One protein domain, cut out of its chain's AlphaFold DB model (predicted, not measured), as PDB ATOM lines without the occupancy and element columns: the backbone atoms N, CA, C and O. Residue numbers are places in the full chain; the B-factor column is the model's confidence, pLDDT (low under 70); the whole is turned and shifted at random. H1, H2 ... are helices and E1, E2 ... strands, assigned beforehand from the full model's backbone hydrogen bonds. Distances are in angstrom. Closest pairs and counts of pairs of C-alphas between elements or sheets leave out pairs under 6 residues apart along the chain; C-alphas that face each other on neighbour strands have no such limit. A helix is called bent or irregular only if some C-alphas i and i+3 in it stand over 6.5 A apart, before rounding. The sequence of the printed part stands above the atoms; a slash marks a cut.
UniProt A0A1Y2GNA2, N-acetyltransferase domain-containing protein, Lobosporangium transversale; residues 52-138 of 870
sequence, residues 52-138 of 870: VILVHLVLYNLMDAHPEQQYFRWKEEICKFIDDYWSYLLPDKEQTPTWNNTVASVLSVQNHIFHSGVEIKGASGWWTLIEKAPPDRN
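AT A GLANCE: This is residues 52 to 138 of the 870 residues of the protein "N-acetyltransferase domain-containing protein" of Lobosporangium transversale (UniProt A0A1Y2GNA2). Look for a small two-stranded ribbon, E2 and E1, packed on one side of a core of three crossed helices, H1, H2 and H4, each of which touches the other two. At one end of the long axis lies short H5, in the loop between the two strands; at the other end lie short H3 and the loop after it. The printed part has 87 residues with five named helices and two named strands, in the order H1, H2, H3, H4, E1, H5, E2; the sheet, E1 - E2, is antiparallel and the class is mostly helix. The whole is compact, with a radius of gyration of the C-alphas of 12.6 A and spans of 37 by 28 by 23 A.

IN THESE COORDINATES: Begin at E2, residues 126 to 129, which runs 11.0 A from C-alpha 126 at (74.866, 53.654, -172.278) to C-alpha 129 at (66.776, 53.923, -179.753). Its neighbour E1 is residues 114 to 116. Find C-alpha 52 at (68.334, 42.729, -183.219); from there H1, residues 52 to 65, runs 20.1 A. H2 is residues 74 to 84, 14.1 A long, and H4 is residues 99 to 109, 15.9 A long. H2 is neither bent nor irregular, but only just: C-alphas 76 and 79 are 6.2 A apart. The short helices are H3, residues 86 to 89, and H5, residues 118 to 121.

HOW THE PARTS SIT: Start at the sheet, where E1 and E2 are antiparallel at 150 degrees; N 115 and O 128 are 2.9 A apart and N 128 and O 115 are 3.0 A apart, both within hydrogen-bond range. Residues 72 to 73 also pair, antiparallel, with residues 126 to 127 of E2. The closest C-alphas of H1 and E2 are those of Leu 59 and Thr 128, 6.8 A apart; those of H4 and E1 are Leu 107 and Phe 114, 5.9 A apart. H1 touches H2, about perpendicular at 84 degrees, closest at the C-alphas of Val 58 and Ile 78, 6.7 A apart. With residues 52 to 55 alone H1 touches H4, about perpendicular at 89 degrees, closest at the C-alphas of Val 52 and Val 106, 6.0 A apart. H2 touches H4 at a steep tilt of 51 degrees, opposite ways, closest at the C-alphas of Cys 79 and Asn 100, 6.5 A apart. H3 is close but not clearly touching H2, with the C-alphas of Ile 82 and Leu 89 closest at 7.7 A. H5 touches no helix, and its C-alpha 118 is 6.3 A from C-alpha 126 of E2, the closest pair of the two. Every O i to N i+4 pair is within hydrogen-bond range in H1, against 5 of 7 in H2 and 6 of 7 in H4, while H3 and H5 are too short for such a pair.

THE WHOLE: The two C-alphas farthest apart are those of Asp 92 and Gly 122, 37.9 A. The printed part has no cut and no long link; the links H1 to H2 and H3 to H4 are short. The mean pLDDT of the printed part is 88.4, and residues 137 to 138 are under 70.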
ATOM      1  N   VAL A  52      68.600  41.314-182.896       93.06
ATOM      2  CA  VAL A  52      68.334  42.729-183.219       93.06
ATOM      3  C   VAL A  52      66.914  43.139-182.822       93.06
ATOM      4  O   VAL A  52      66.735  44.173-182.183       93.06
ATOM      5  N   ILE A  53      65.912  42.321-183.163       92.56
ATOM      6  CA  ILE A  53      64.502  42.572-182.816       92.56
ATOM      7  C   ILE A  53      64.304  42.480-181.301       92.56
ATOM      8  O   ILE A  53      63.636  43.333-180.727       92.56
ATOM      9  N   LEU A  54      64.924  41.493-180.651       93.44
ATOM     10  CA  LEU A  54      64.861  41.288-179.205       93.44
ATOM     11  C   LEU A  54      65.430  42.494-178.439       93.44
ATOM     12  O   LEU A  54      64.747  43.052-177.583       93.44
ATOM     13  N   VAL A  55      66.633  42.965-178.790       94.50
ATOM     14  CA  VAL A  55      67.248  44.143-178.146       94.50
ATOM     15  C   VAL A  55      66.463  45.431-178.439       94.50
ATOM     16  O   VAL A  55      66.347  46.283-177.558       94.50
ATOM     17  N   HIS A  56      65.866  45.570-179.632       94.00
ATOM     18  CA  HIS A  56      64.958  46.683-179.953       94.00
ATOM     19  C   HIS A  56      63.697  46.634-179.084       94.00
ATOM     20  O   HIS A  56      63.375  47.634-178.447       94.00
ATOM     21  N   LEU A  57      63.014  45.489-179.004       93.50
ATOM     22  CA  LEU A  57      61.796  45.313-178.208       93.50
ATOM     23  C   LEU A  57      62.040  45.631-176.725       93.50
ATOM     24  O   LEU A  57      61.261  46.366-176.120       93.50
ATOM     25  N   VAL A  58      63.149  45.143-176.162       94.38
ATOM     26  CA  VAL A  58      63.536  45.418-174.771       94.38
ATOM     27  C   VAL A  58      63.826  46.901-174.548       94.38
ATOM     28  O   VAL A  58      63.230  47.501-173.655       94.38
ATOM     29  N   LEU A  59      64.656  47.537-175.386       93.56
ATOM     30  CA  LEU A  59      64.904  48.981-175.275       93.56
ATOM     31  C   LEU A  59      63.622  49.807-175.430       93.56
ATOM     32  O   LEU A  59      63.445  50.783-174.710       93.56
ATOM     33  N   TYR A  60      62.711  49.415-176.322       94.19
ATOM     34  CA  TYR A  60      61.437  50.108-176.516       94.19
ATOM     35  C   TYR A  60      60.551  50.051-175.261       94.19
ATOM     36  O   TYR A  60      59.956  51.064-174.895       94.19
ATOM     37  N   ASN A  61      60.513  48.910-174.564       92.62
ATOM     38  CA  ASN A  61      59.755  48.763-173.318       92.62
ATOM     39  C   ASN A  61      60.433  49.485-172.139       92.62
ATOM     40  O   ASN A  61      59.747  50.163-171.379       92.62
ATOM     41  N   LEU A  62      61.768  49.458-172.032       92.69
ATOM     42  CA  LEU A  62      62.515  50.254-171.043       92.69
ATOM     43  C   LEU A  62      62.305  51.772-171.238       92.69
ATOM     44  O   LEU A  62      62.087  52.502-170.272       92.69
ATOM     45  N   MET A  63      62.297  52.248-172.490       90.44
ATOM     46  CA  MET A  63      62.078  53.658-172.868       90.44
ATOM     47  C   MET A  63      60.634  54.163-172.691       90.44
ATOM     48  O   MET A  63      60.401  55.374-172.816       90.44
ATOM     49  N   ASP A  64      59.690  53.247-172.468       89.06
ATOM     50  CA  ASP A  64      58.280  53.499-172.149       89.06
ATOM     51  C   ASP A  64      58.032  53.414-170.631       89.06
ATOM     52  O   ASP A  64      57.388  54.306-170.081       89.06
ATOM     53  N   ALA A  65      58.620  52.423-169.947       88.88
ATOM     54  CA  ALA A  65      58.565  52.280-168.491       88.88
ATOM     55  C   ALA A  65      59.279  53.425-167.748       88.88
ATOM     56  O   ALA A  65      58.823  53.864-166.692       88.88
ATOM     57  N   HIS A  66      60.376  53.941-168.313       87.94
ATOM     58  CA  HIS A  66      61.164  55.035-167.741       87.94
ATOM     59  C   HIS A  66      61.223  56.228-168.714       87.94
ATOM     60  O   HIS A  66      62.258  56.473-169.337       87.94
ATOM     61  N   PRO A  67      60.128  56.998-168.880       84.62
ATOM     62  CA  PRO A  67      60.026  58.030-169.918       84.62
ATOM     63  C   PRO A  67      61.030  59.184-169.752       84.62
ATOM     64  O   PRO A  67      61.422  59.790-170.752       84.62
ATOM     65  N   GLU A  68      61.474  59.459-168.520       85.06
ATOM     66  CA  GLU A  68      62.525  60.442-168.209       85.06
ATOM     67  C   GLU A  68      63.942  59.930-168.531       85.06
ATOM     68  O   GLU A  68      64.851  60.717-168.812       85.06
ATOM     69  N   GLN A  69      64.145  58.608-168.547       86.44
ATOM     70  CA  GLN A  69      65.445  57.995-168.792       86.44
ATOM     71  C   GLN A  69      65.686  57.822-170.295       86.44
ATOM     72  O   GLN A  69      65.152  56.941-170.962       86.44
ATOM     73  N   GLN A  70      66.530  58.690-170.851       84.69
ATOM     74  CA  GLN A  70      66.844  58.663-172.283       84.69
ATOM     75  C   GLN A  70      67.858  57.583-172.685       84.69
ATOM     76  O   GLN A  70      67.947  57.281-173.870       84.69
ATOM     77  N   TYR A  71      68.627  57.022-171.743       90.94
ATOM     78  CA  TYR A  71      69.705  56.061-172.007       90.94
ATOM     79  C   TYR A  71      69.763  54.978-170.935       90.94
ATOM     80  O   TYR A  71      69.643  55.290-169.751       90.94
ATOM     81  N   PHE A  72      70.056  53.748-171.354       93.38
ATOM     82  CA  PHE A  72      70.075  52.557-170.507       93.38
ATOM     83  C   PHE A  72      71.443  51.871-170.527       93.38
ATOM     84  O   PHE A  72      72.111  51.818-171.564       93.38
ATOM     85  N   ARG A  73      71.876  51.352-169.378       92.75
ATOM     86  CA  ARG A  73      73.095  50.562-169.196       92.75
ATOM     87  C   ARG A  73      72.876  49.157-169.742       92.75
ATOM     88  O   ARG A  73      72.040  48.409-169.240       92.75
ATOM     89  N   TRP A  74      73.658  48.758-170.746       93.06
ATOM     90  CA  TRP A  74      73.421  47.473-171.415       93.06
ATOM     91  C   TRP A  74      73.516  46.263-170.477       93.06
ATOM     92  O   TRP A  74      72.658  45.395-170.546       93.06
ATOM     93  N   LYS A  75      74.509  46.213-169.580       90.75
ATOM     94  CA  LYS A  75      74.713  45.055-168.695       90.75
ATOM     95  C   LYS A  75      73.751  45.023-167.500       90.75
ATOM     96  O   LYS A  75      73.386  43.941-167.062       90.75
ATOM     97  N   GLU A  76      73.353  46.183-166.983       91.81
ATOM     98  CA  GLU A  76      72.567  46.296-165.741       91.81
ATOM     99  C   GLU A  76      71.053  46.374-165.983       91.81
ATOM    100  O   GLU A  76      70.285  45.919-165.145       91.81
ATOM    101  N   GLU A  77      70.622  46.924-167.124       93.56
ATOM    102  CA  GLU A  77      69.202  47.155-167.429       93.56
ATOM    103  C   GLU A  77      68.750  46.337-168.646       93.56
ATOM    104  O   GLU A  77      67.796  45.572-168.545       93.56
ATOM    105  N   ILE A  78      69.455  46.429-169.785       94.31
ATOM    106  CA  ILE A  78      69.053  45.711-171.015       94.31
ATOM    107  C   ILE A  78      69.226  44.198-170.838       94.31
ATOM    108  O   ILE A  78      68.291  43.444-171.090       94.31
ATOM    109  N   CYS A  79      70.394  43.742-170.375       94.19
ATOM    110  CA  CYS A  79      70.624  42.324-170.117       94.19
ATOM    111  C   CYS A  79      69.732  41.814-168.980       94.19
ATOM    112  O   CYS A  79      69.119  40.769-169.147       94.19
ATOM    113  N   LYS A  80      69.570  42.559-167.878       93.88
ATOM    114  CA  LYS A  80      68.668  42.129-166.801       93.88
ATOM    115  C   LYS A  80      67.233  41.919-167.305       93.88
ATOM    116  O   LYS A  80      66.640  40.891-167.022       93.88
ATOM    117  N   PHE A  81      66.700  42.830-168.121       93.88
ATOM    118  CA  PHE A  81      65.360  42.656-168.690       93.88
ATOM    119  C   PHE A  81      65.271  41.431-169.623       93.88
ATOM    120  O   PHE A  81      64.251  40.748-169.646       93.88
ATOM    121  N   ILE A  82      66.319  41.131-170.398       93.69
ATOM    122  CA  ILE A  82      66.361  39.930-171.254       93.69
ATOM    123  C   ILE A  82      66.398  38.648-170.407       93.69
ATOM    124  O   ILE A  82      65.778  37.663-170.795       93.69
ATOM    125  N   ASP A  83      67.077  38.681-169.262       92.50
ATOM    126  CA  ASP A  83      67.157  37.602-168.273       92.50
ATOM    127  C   ASP A  83      65.783  37.366-167.607       92.50
ATOM    128  O   ASP A  83      65.184  36.300-167.759       92.50
ATOM    129  N   ASP A  84      65.192  38.423-167.032       91.38
ATOM    130  CA  ASP A  84      63.853  38.438-166.415       91.38
ATOM    131  C   ASP A  84      62.737  37.939-167.371       91.38
ATOM    132  O   ASP A  84      61.684  37.465-166.929       91.38
ATOM    133  N   TYR A  85      62.932  38.045-168.691       90.19
ATOM    134  CA  TYR A  85      61.984  37.620-169.730       90.19
ATOM    135  C   TYR A  85      62.490  36.467-170.618       90.19
ATOM    136  O   TYR A  85      61.856  36.185-171.639       90.19
ATOM    137  N   TRP A  86      63.572  35.770-170.246       89.81
ATOM    138  CA  TRP A  86      64.241  34.792-171.115       89.81
ATOM    139  C   TRP A  86      63.283  33.724-171.663       89.81
ATOM    140  O   TRP A  86      63.112  33.610-172.877       89.81
ATOM    141  N   SER A  87      62.560  33.030-170.779       86.62
ATOM    142  CA  SER A  87      61.592  31.977-171.131       86.62
ATOM    143  C   SER A  87      60.392  32.456-171.963       86.62
ATOM    144  O   SER A  87      59.714  31.644-172.586       86.62
ATOM    145  N   TYR A  88      60.125  33.766-172.010       86.56
ATOM    146  CA  TYR A  88      59.060  34.356-172.828       86.56
ATOM    147  C   TYR A  88      59.556  34.851-174.196       86.56
ATOM    148  O   TYR A  88      58.805  34.835-175.174       86.56
ATOM    149  N   LEU A  89      60.797  35.337-174.267       86.56
ATOM    150  CA  LEU A  89      61.409  35.886-175.482       86.56
ATOM    151  C   LEU A  89      62.102  34.812-176.331       86.56
ATOM    152  O   LEU A  89      62.159  34.949-177.552       86.56
ATOM    153  N   LEU A  90      62.651  33.783-175.683       85.12
ATOM    154  CA  LEU A  90      63.505  32.744-176.263       85.12
ATOM    155  C   LEU A  90      63.194  31.361-175.639       85.12
ATOM    156  O   LEU A  90      64.081  30.775-175.021       85.12
ATOM    157  N   PRO A  91      61.964  30.822-175.777       82.62
ATOM    158  CA  PRO A  91      61.611  29.522-175.192       82.62
ATOM    159  C   PRO A  91      62.513  28.383-175.697       82.62
ATOM    160  O   PRO A  91      62.917  27.531-174.916       82.62
ATOM    161  N   ASP A  92      62.906  28.418-176.974       81.38
ATOM    162  CA  ASP A  92      63.682  27.356-177.635       81.38
ATOM    163  C   ASP A  92      65.210  27.503-177.460       81.38
ATOM    164  O   ASP A  92      65.979  27.009-178.291       81.38
ATOM    165  N   LYS A  93      65.690  28.259-176.457       83.81
ATOM    166  CA  LYS A  93      67.133  28.498-176.257       83.81
ATOM    167  C   LYS A  93      67.575  28.417-174.807       83.81
ATOM    168  O   LYS A  93      67.086  29.142-173.947       83.81
ATOM    169  N   GLU A  94      68.631  27.650-174.587       83.94
ATOM    170  CA  GLU A  94      69.388  27.643-173.339       83.94
ATOM    171  C   GLU A  94      70.219  28.922-173.163       83.94
ATOM    172  O   GLU A  94      70.718  29.521-174.124       83.94
ATOM    173  N   GLN A  95      70.396  29.342-171.909       85.81
ATOM    174  CA  GLN A  95      71.123  30.561-171.574       85.81
ATOM    175  C   GLN A  95      72.642  30.315-171.489       85.81
ATOM    176  O   GLN A  95      73.221  30.173-170.416       85.81
ATOM    177  N   THR A  96      73.323  30.315-172.638       86.44
ATOM    178  CA  THR A  96      74.796  30.213-172.697       86.44
ATOM    179  C   THR A  96      75.466  31.352-171.905       86.44
ATOM    180  O   THR A  96      75.128  32.506-172.171       86.44
ATOM    181  N   PRO A  97      76.472  31.128-171.036       81.56
ATOM    182  CA  PRO A  97      76.996  32.152-170.109       81.56
ATOM    183  C   PRO A  97      77.616  33.401-170.775       81.56
ATOM    184  O   PRO A  97      77.840  34.422-170.127       81.56
ATOM    185  N   THR A  98      77.877  33.347-172.082       89.81
ATOM    186  CA  THR A  98      78.415  34.444-172.901       89.81
ATOM    187  C   THR A  98      77.358  35.170-173.749       89.81
ATOM    188  O   THR A  98      77.727  36.029-174.554       89.81
ATOM    189  N   TRP A  99      76.059  34.879-173.571       91.75
ATOM    190  CA  TRP A  99      74.947  35.433-174.368       91.75
ATOM    191  C   TRP A  99      74.926  36.971-174.403       91.75
ATOM    192  O   TRP A  99      74.623  37.597-175.420       91.75
ATOM    193  N   ASN A 100      75.318  37.592-173.292       93.06
ATOM    194  CA  ASN A 100      75.418  39.040-173.117       93.06
ATOM    195  C   ASN A 100      76.377  39.707-174.134       93.06
ATOM    196  O   ASN A 100      76.113  40.823-174.588       93.06
ATOM    197  N   ASN A 101      77.424  39.015-174.595       92.25
ATOM    198  CA  ASN A 101      78.320  39.516-175.642       92.25
ATOM    199  C   ASN A 101      77.595  39.686-176.989       92.25
ATOM    200  O   ASN A 101      77.932  40.581-177.767       92.25
ATOM    201  N   THR A 102      76.558  38.886-177.260       93.31
ATOM    202  CA  THR A 102      75.716  39.045-178.454       93.31
ATOM    203  C   THR A 102      74.889  40.330-178.389       93.31
ATOM    204  O   THR A 102      74.765  41.016-179.402       93.31
ATOM    205  N   VAL A 103      74.403  40.722-177.205       93.56
ATOM    206  CA  VAL A 103      73.719  42.013-176.994       93.56
ATOM    207  C   VAL A 103      74.678  43.185-177.224       93.56
ATOM    208  O   VAL A 103      74.346  44.106-177.970       93.56
ATOM    209  N   ALA A 104      75.893  43.133-176.669       91.38
ATOM    210  CA  ALA A 104      76.917  44.158-176.898       91.38
ATOM    211  C   ALA A 104      77.313  44.282-178.387       91.38
ATOM    212  O   ALA A 104      77.478  45.394-178.903       91.38
ATOM    213  N   SER A 105      77.406  43.154-179.098       92.50
ATOM    214  CA  SER A 105      77.645  43.110-180.546       92.50
ATOM    215  C   SER A 105      76.492  43.744-181.338       92.50
ATOM    216  O   SER A 105      76.714  44.642-182.147       92.50
ATOM    217  N   VAL A 106      75.238  43.376-181.047       94.31
ATOM    218  CA  VAL A 106      74.049  43.948-181.706       94.31
ATOM    219  C   VAL A 106      73.947  45.462-181.512       94.31
ATOM    220  O   VAL A 106      73.711  46.183-182.484       94.31
ATOM    221  N   LEU A 107      74.166  45.952-180.288       93.00
ATOM    222  CA  LEU A 107      74.124  47.381-179.971       93.00
ATOM    223  C   LEU A 107      75.194  48.179-180.736       93.00
ATOM    224  O   LEU A 107      74.900  49.249-181.267       93.00
ATOM    225  N   SER A 108      76.417  47.648-180.831       90.44
ATOM    226  CA  SER A 108      77.547  48.329-181.480       90.44
ATOM    227  C   SER A 108      77.530  48.255-183.012       90.44
ATOM    228  O   SER A 108      77.863  49.242-183.670       90.44
ATOM    229  N   VAL A 109      77.098  47.132-183.595       90.81
ATOM    230  CA  VAL A 109      76.990  46.965-185.055       90.81
ATOM    231  C   VAL A 109      75.816  47.767-185.626       90.81
ATOM    232  O   VAL A 109      75.961  48.446-186.645       90.81
ATOM    233  N   GLN A 110      74.649  47.735-184.976       85.81
ATOM    234  CA  GLN A 110      73.391  48.232-185.549       85.81
ATOM    235  C   GLN A 110      73.143  49.729-185.258       85.81
ATOM    236  O   GLN A 110      72.061  50.154-184.845       85.81
ATOM    237  N   ASN A 111      74.158  50.550-185.545       86.44
ATOM    238  CA  ASN A 111      74.254  51.995-185.277       86.44
ATOM    239  C   ASN A 111      73.211  52.911-185.965       86.44
ATOM    240  O   ASN A 111      73.254  54.132-185.813       86.44
ATOM    241  N   HIS A 112      72.298  52.342-186.754       84.06
ATOM    242  CA  HIS A 112      71.175  53.040-187.387       84.06
ATOM    243  C   HIS A 112      69.824  52.738-186.712       84.06
ATOM    244  O   HIS A 112      68.809  53.316-187.105       84.06
ATOM    245  N   ILE A 113      69.821  51.862-185.700       88.44
ATOM    246  CA  ILE A 113      68.709  51.615-184.771       88.44
ATOM    247  C   ILE A 113      69.103  52.109-183.376       88.44
ATOM    248  O   ILE A 113      68.373  52.897-182.773       88.44
ATOM    249  N   PHE A 114      70.277  51.691-182.897       93.50
ATOM    250  CA  PHE A 114      70.785  52.024-181.568       93.50
ATOM    251  C   PHE A 114      71.784  53.183-181.623       93.50
ATOM    252  O   PHE A 114      72.633  53.249-182.511       93.50
ATOM    253  N   HIS A 115      71.705  54.081-180.645       90.94
ATOM    254  CA  HIS A 115      72.649  55.176-180.438       90.94
ATOM    255  C   HIS A 115      73.365  55.001-179.097       90.94
ATOM    256  O   HIS A 115      72.738  54.695-178.081       90.94
ATOM    257  N   SER A 116      74.687  55.176-179.109       91.81
ATOM    258  CA  SER A 116      75.531  55.045-177.923       91.81
ATOM    259  C   SER A 116      75.634  56.377-177.185       91.81
ATOM    260  O   SER A 116      76.039  57.383-177.760       91.81
ATOM    261  N   GLY A 117      75.305  56.380-175.896       87.25
ATOM    262  CA  GLY A 117      75.291  57.565-175.037       87.25
ATOM    263  C   GLY A 117      76.654  57.995-174.495       87.25
ATOM    264  O   GLY A 117      76.687  58.822-173.587       87.25
ATOM    265  N   VAL A 118      77.767  57.447-175.003       87.94
ATOM    266  CA  VAL A 118      79.142  57.724-174.524       87.94
ATOM    267  C   VAL A 118      79.424  59.223-174.446       87.94
ATOM    268  O   VAL A 118      79.872  59.714-173.413       87.94
ATOM    269  N   GLU A 119      79.091  59.952-175.512       80.75
ATOM    270  CA  GLU A 119      79.335  61.392-175.659       80.75
ATOM    271  C   GLU A 119      78.548  62.251-174.650       80.75
ATOM    272  O   GLU A 119      78.956  63.364-174.332       80.75
ATOM    273  N   ILE A 120      77.428  61.733-174.127       81.19
ATOM    274  CA  ILE A 120      76.477  62.464-173.268       81.19
ATOM    275  C   ILE A 120      76.588  62.038-171.797       81.19
ATOM    276  O   ILE A 120      76.356  62.840-170.894       81.19
ATOM    277  N   LYS A 121      76.934  60.772-171.537       80.94
ATOM    278  CA  LYS A 121      77.060  60.190-170.191       80.94
ATOM    279  C   LYS A 121      78.511  60.060-169.711       80.94
ATOM    280  O   LYS A 121      78.719  59.678-168.564       80.94
ATOM    281  N   GLY A 122      79.500  60.344-170.564       75.25
ATOM    282  CA  GLY A 122      80.930  60.322-170.224       75.25
ATOM    283  C   GLY A 122      81.520  58.932-169.956       75.25
ATOM    284  O   GLY A 122      82.655  58.833-169.501       75.25
ATOM    285  N   ALA A 123      80.767  57.859-170.214       78.62
ATOM    286  CA  ALA A 123      81.157  56.481-169.925       78.62
ATOM    287  C   ALA A 123      80.646  55.513-171.003       78.62
ATOM    288  O   ALA A 123      79.593  55.726-171.607       78.62
ATOM    289  N   SER A 124      81.373  54.418-171.224       82.31
ATOM    290  CA  SER A 124      80.972  53.338-172.133       82.31
ATOM    291  C   SER A 124      79.794  52.525-171.591       82.31
ATOM    292  O   SER A 124      79.767  52.186-170.411       82.31
ATOM    293  N   GLY A 125      78.867  52.133-172.471       89.44
ATOM    294  CA  GLY A 125      77.806  51.168-172.150       89.44
ATOM    295  C   GLY A 125      76.394  51.737-171.972       89.44
ATOM    296  O   GLY A 125      75.483  50.972-171.658       89.44
ATOM    297  N   TRP A 126      76.193  53.034-172.202       91.94
ATOM    298  CA  TRP A 126      74.866  53.654-172.278       91.94
ATOM    299  C   TRP A 126      74.305  53.572-173.704       91.94
ATOM    300  O   TRP A 126      75.022  53.891-174.653       91.94
ATOM    301  N   TRP A 127      73.035  53.196-173.868       94.19
ATOM    302  CA  TRP A 127      72.395  52.986-175.176       94.19
ATOM    303  C   TRP A 127      70.938  53.449-175.215       94.19
ATOM    304  O   TRP A 127      70.272  53.519-174.184       94.19
ATOM    305  N   THR A 128      70.440  53.766-176.410       94.00
ATOM    306  CA  THR A 128      69.051  54.186-176.654       94.00
ATOM    307  C   THR A 128      68.609  53.897-178.092       94.00
ATOM    308  O   THR A 128      69.453  53.629-178.950       94.00
ATOM    309  N   LEU A 129      67.306  53.973-178.383       92.31
ATOM    310  CA  LEU A 129      66.776  53.923-179.753       92.31
ATOM    311  C   LEU A 129      66.829  55.310-180.414       92.31
ATOM    312  O   LEU A 129      66.401  56.304-179.831       92.31
ATOM    313  N   ILE A 130      67.287  55.365-181.668       89.00
ATOM    314  CA  ILE A 130      67.357  56.597-182.482       89.00
ATOM    315  C   ILE A 130      65.963  57.158-182.807       89.00
ATOM    316  O   ILE A 130      65.790  58.365-182.980       89.00
ATOM    317  N   GLU A 131      64.962  56.289-182.903       85.75
ATOM    318  CA  GLU A 131      63.562  56.635-183.134       85.75
ATOM    319  C   GLU A 131      62.723  55.865-182.108       85.75
ATOM    320  O   GLU A 131      62.838  54.641-182.029       85.75
ATOM    321  N   LYS A 132      61.889  56.557-181.312       84.38
ATOM    322  CA  LYS A 132      60.962  55.926-180.350       84.38
ATOM    323  C   LYS A 132      59.796  55.249-181.093       84.38
ATOM    324  O   LYS A 132      58.660  55.711-181.038       84.38
ATOM    325  N   ALA A 133      60.097  54.182-181.825       84.88
ATOM    326  CA  ALA A 133      59.156  53.385-182.604       84.88
ATOM    327  C   ALA A 133      59.323  51.889-182.274       84.88
ATOM    328  O   ALA A 133      60.454  51.452-182.037       84.88
ATOM    329  N   PRO A 134      58.232  51.101-182.276       85.25
ATOM    330  CA  PRO A 134      58.302  49.663-182.044       85.25
ATOM    331  C   PRO A 134      59.038  48.934-183.188       85.25
ATOM    332  O   PRO A 134      59.161  49.479-184.293       85.25
ATOM    333  N   PRO A 135      59.540  47.709-182.948       84.62
ATOM    334  CA  PRO A 135      60.162  46.880-183.980       84.62
ATOM    335  C   PRO A 135      59.147  46.423-185.049       84.62
ATOM    336  O   PRO A 135      58.336  45.534-184.820       84.62
ATOM    337  N   ASP A 136      59.219  47.014-186.245       75.00
ATOM    338  CA  ASP A 136      58.340  46.722-187.393       75.00
ATOM    339  C   ASP A 136      58.892  45.567-188.253       75.00
ATOM    340  O   ASP A 136      59.979  45.664-188.835       75.00
ATOM    341  N   ARG A 137      58.099  44.491-188.380       66.31
ATOM    342  CA  ARG A 137      58.422  43.251-189.114       66.31
ATOM    343  C   ARG A 137      58.762  43.455-190.600       66.31
ATOM    344  O   ARG A 137      59.445  42.620-191.186       66.31
ATOM    345  N   ASN A 138      58.304  44.545-191.216       55.50
ATOM    346  CA  ASN A 138      58.453  44.831-192.648       55.50
ATOM    347  C   ASN A 138      59.438  45.976-192.959       55.50
ATOM    348  O   ASN A 138      59.726  46.245-194.136       55.50
TER     349      ASN A 138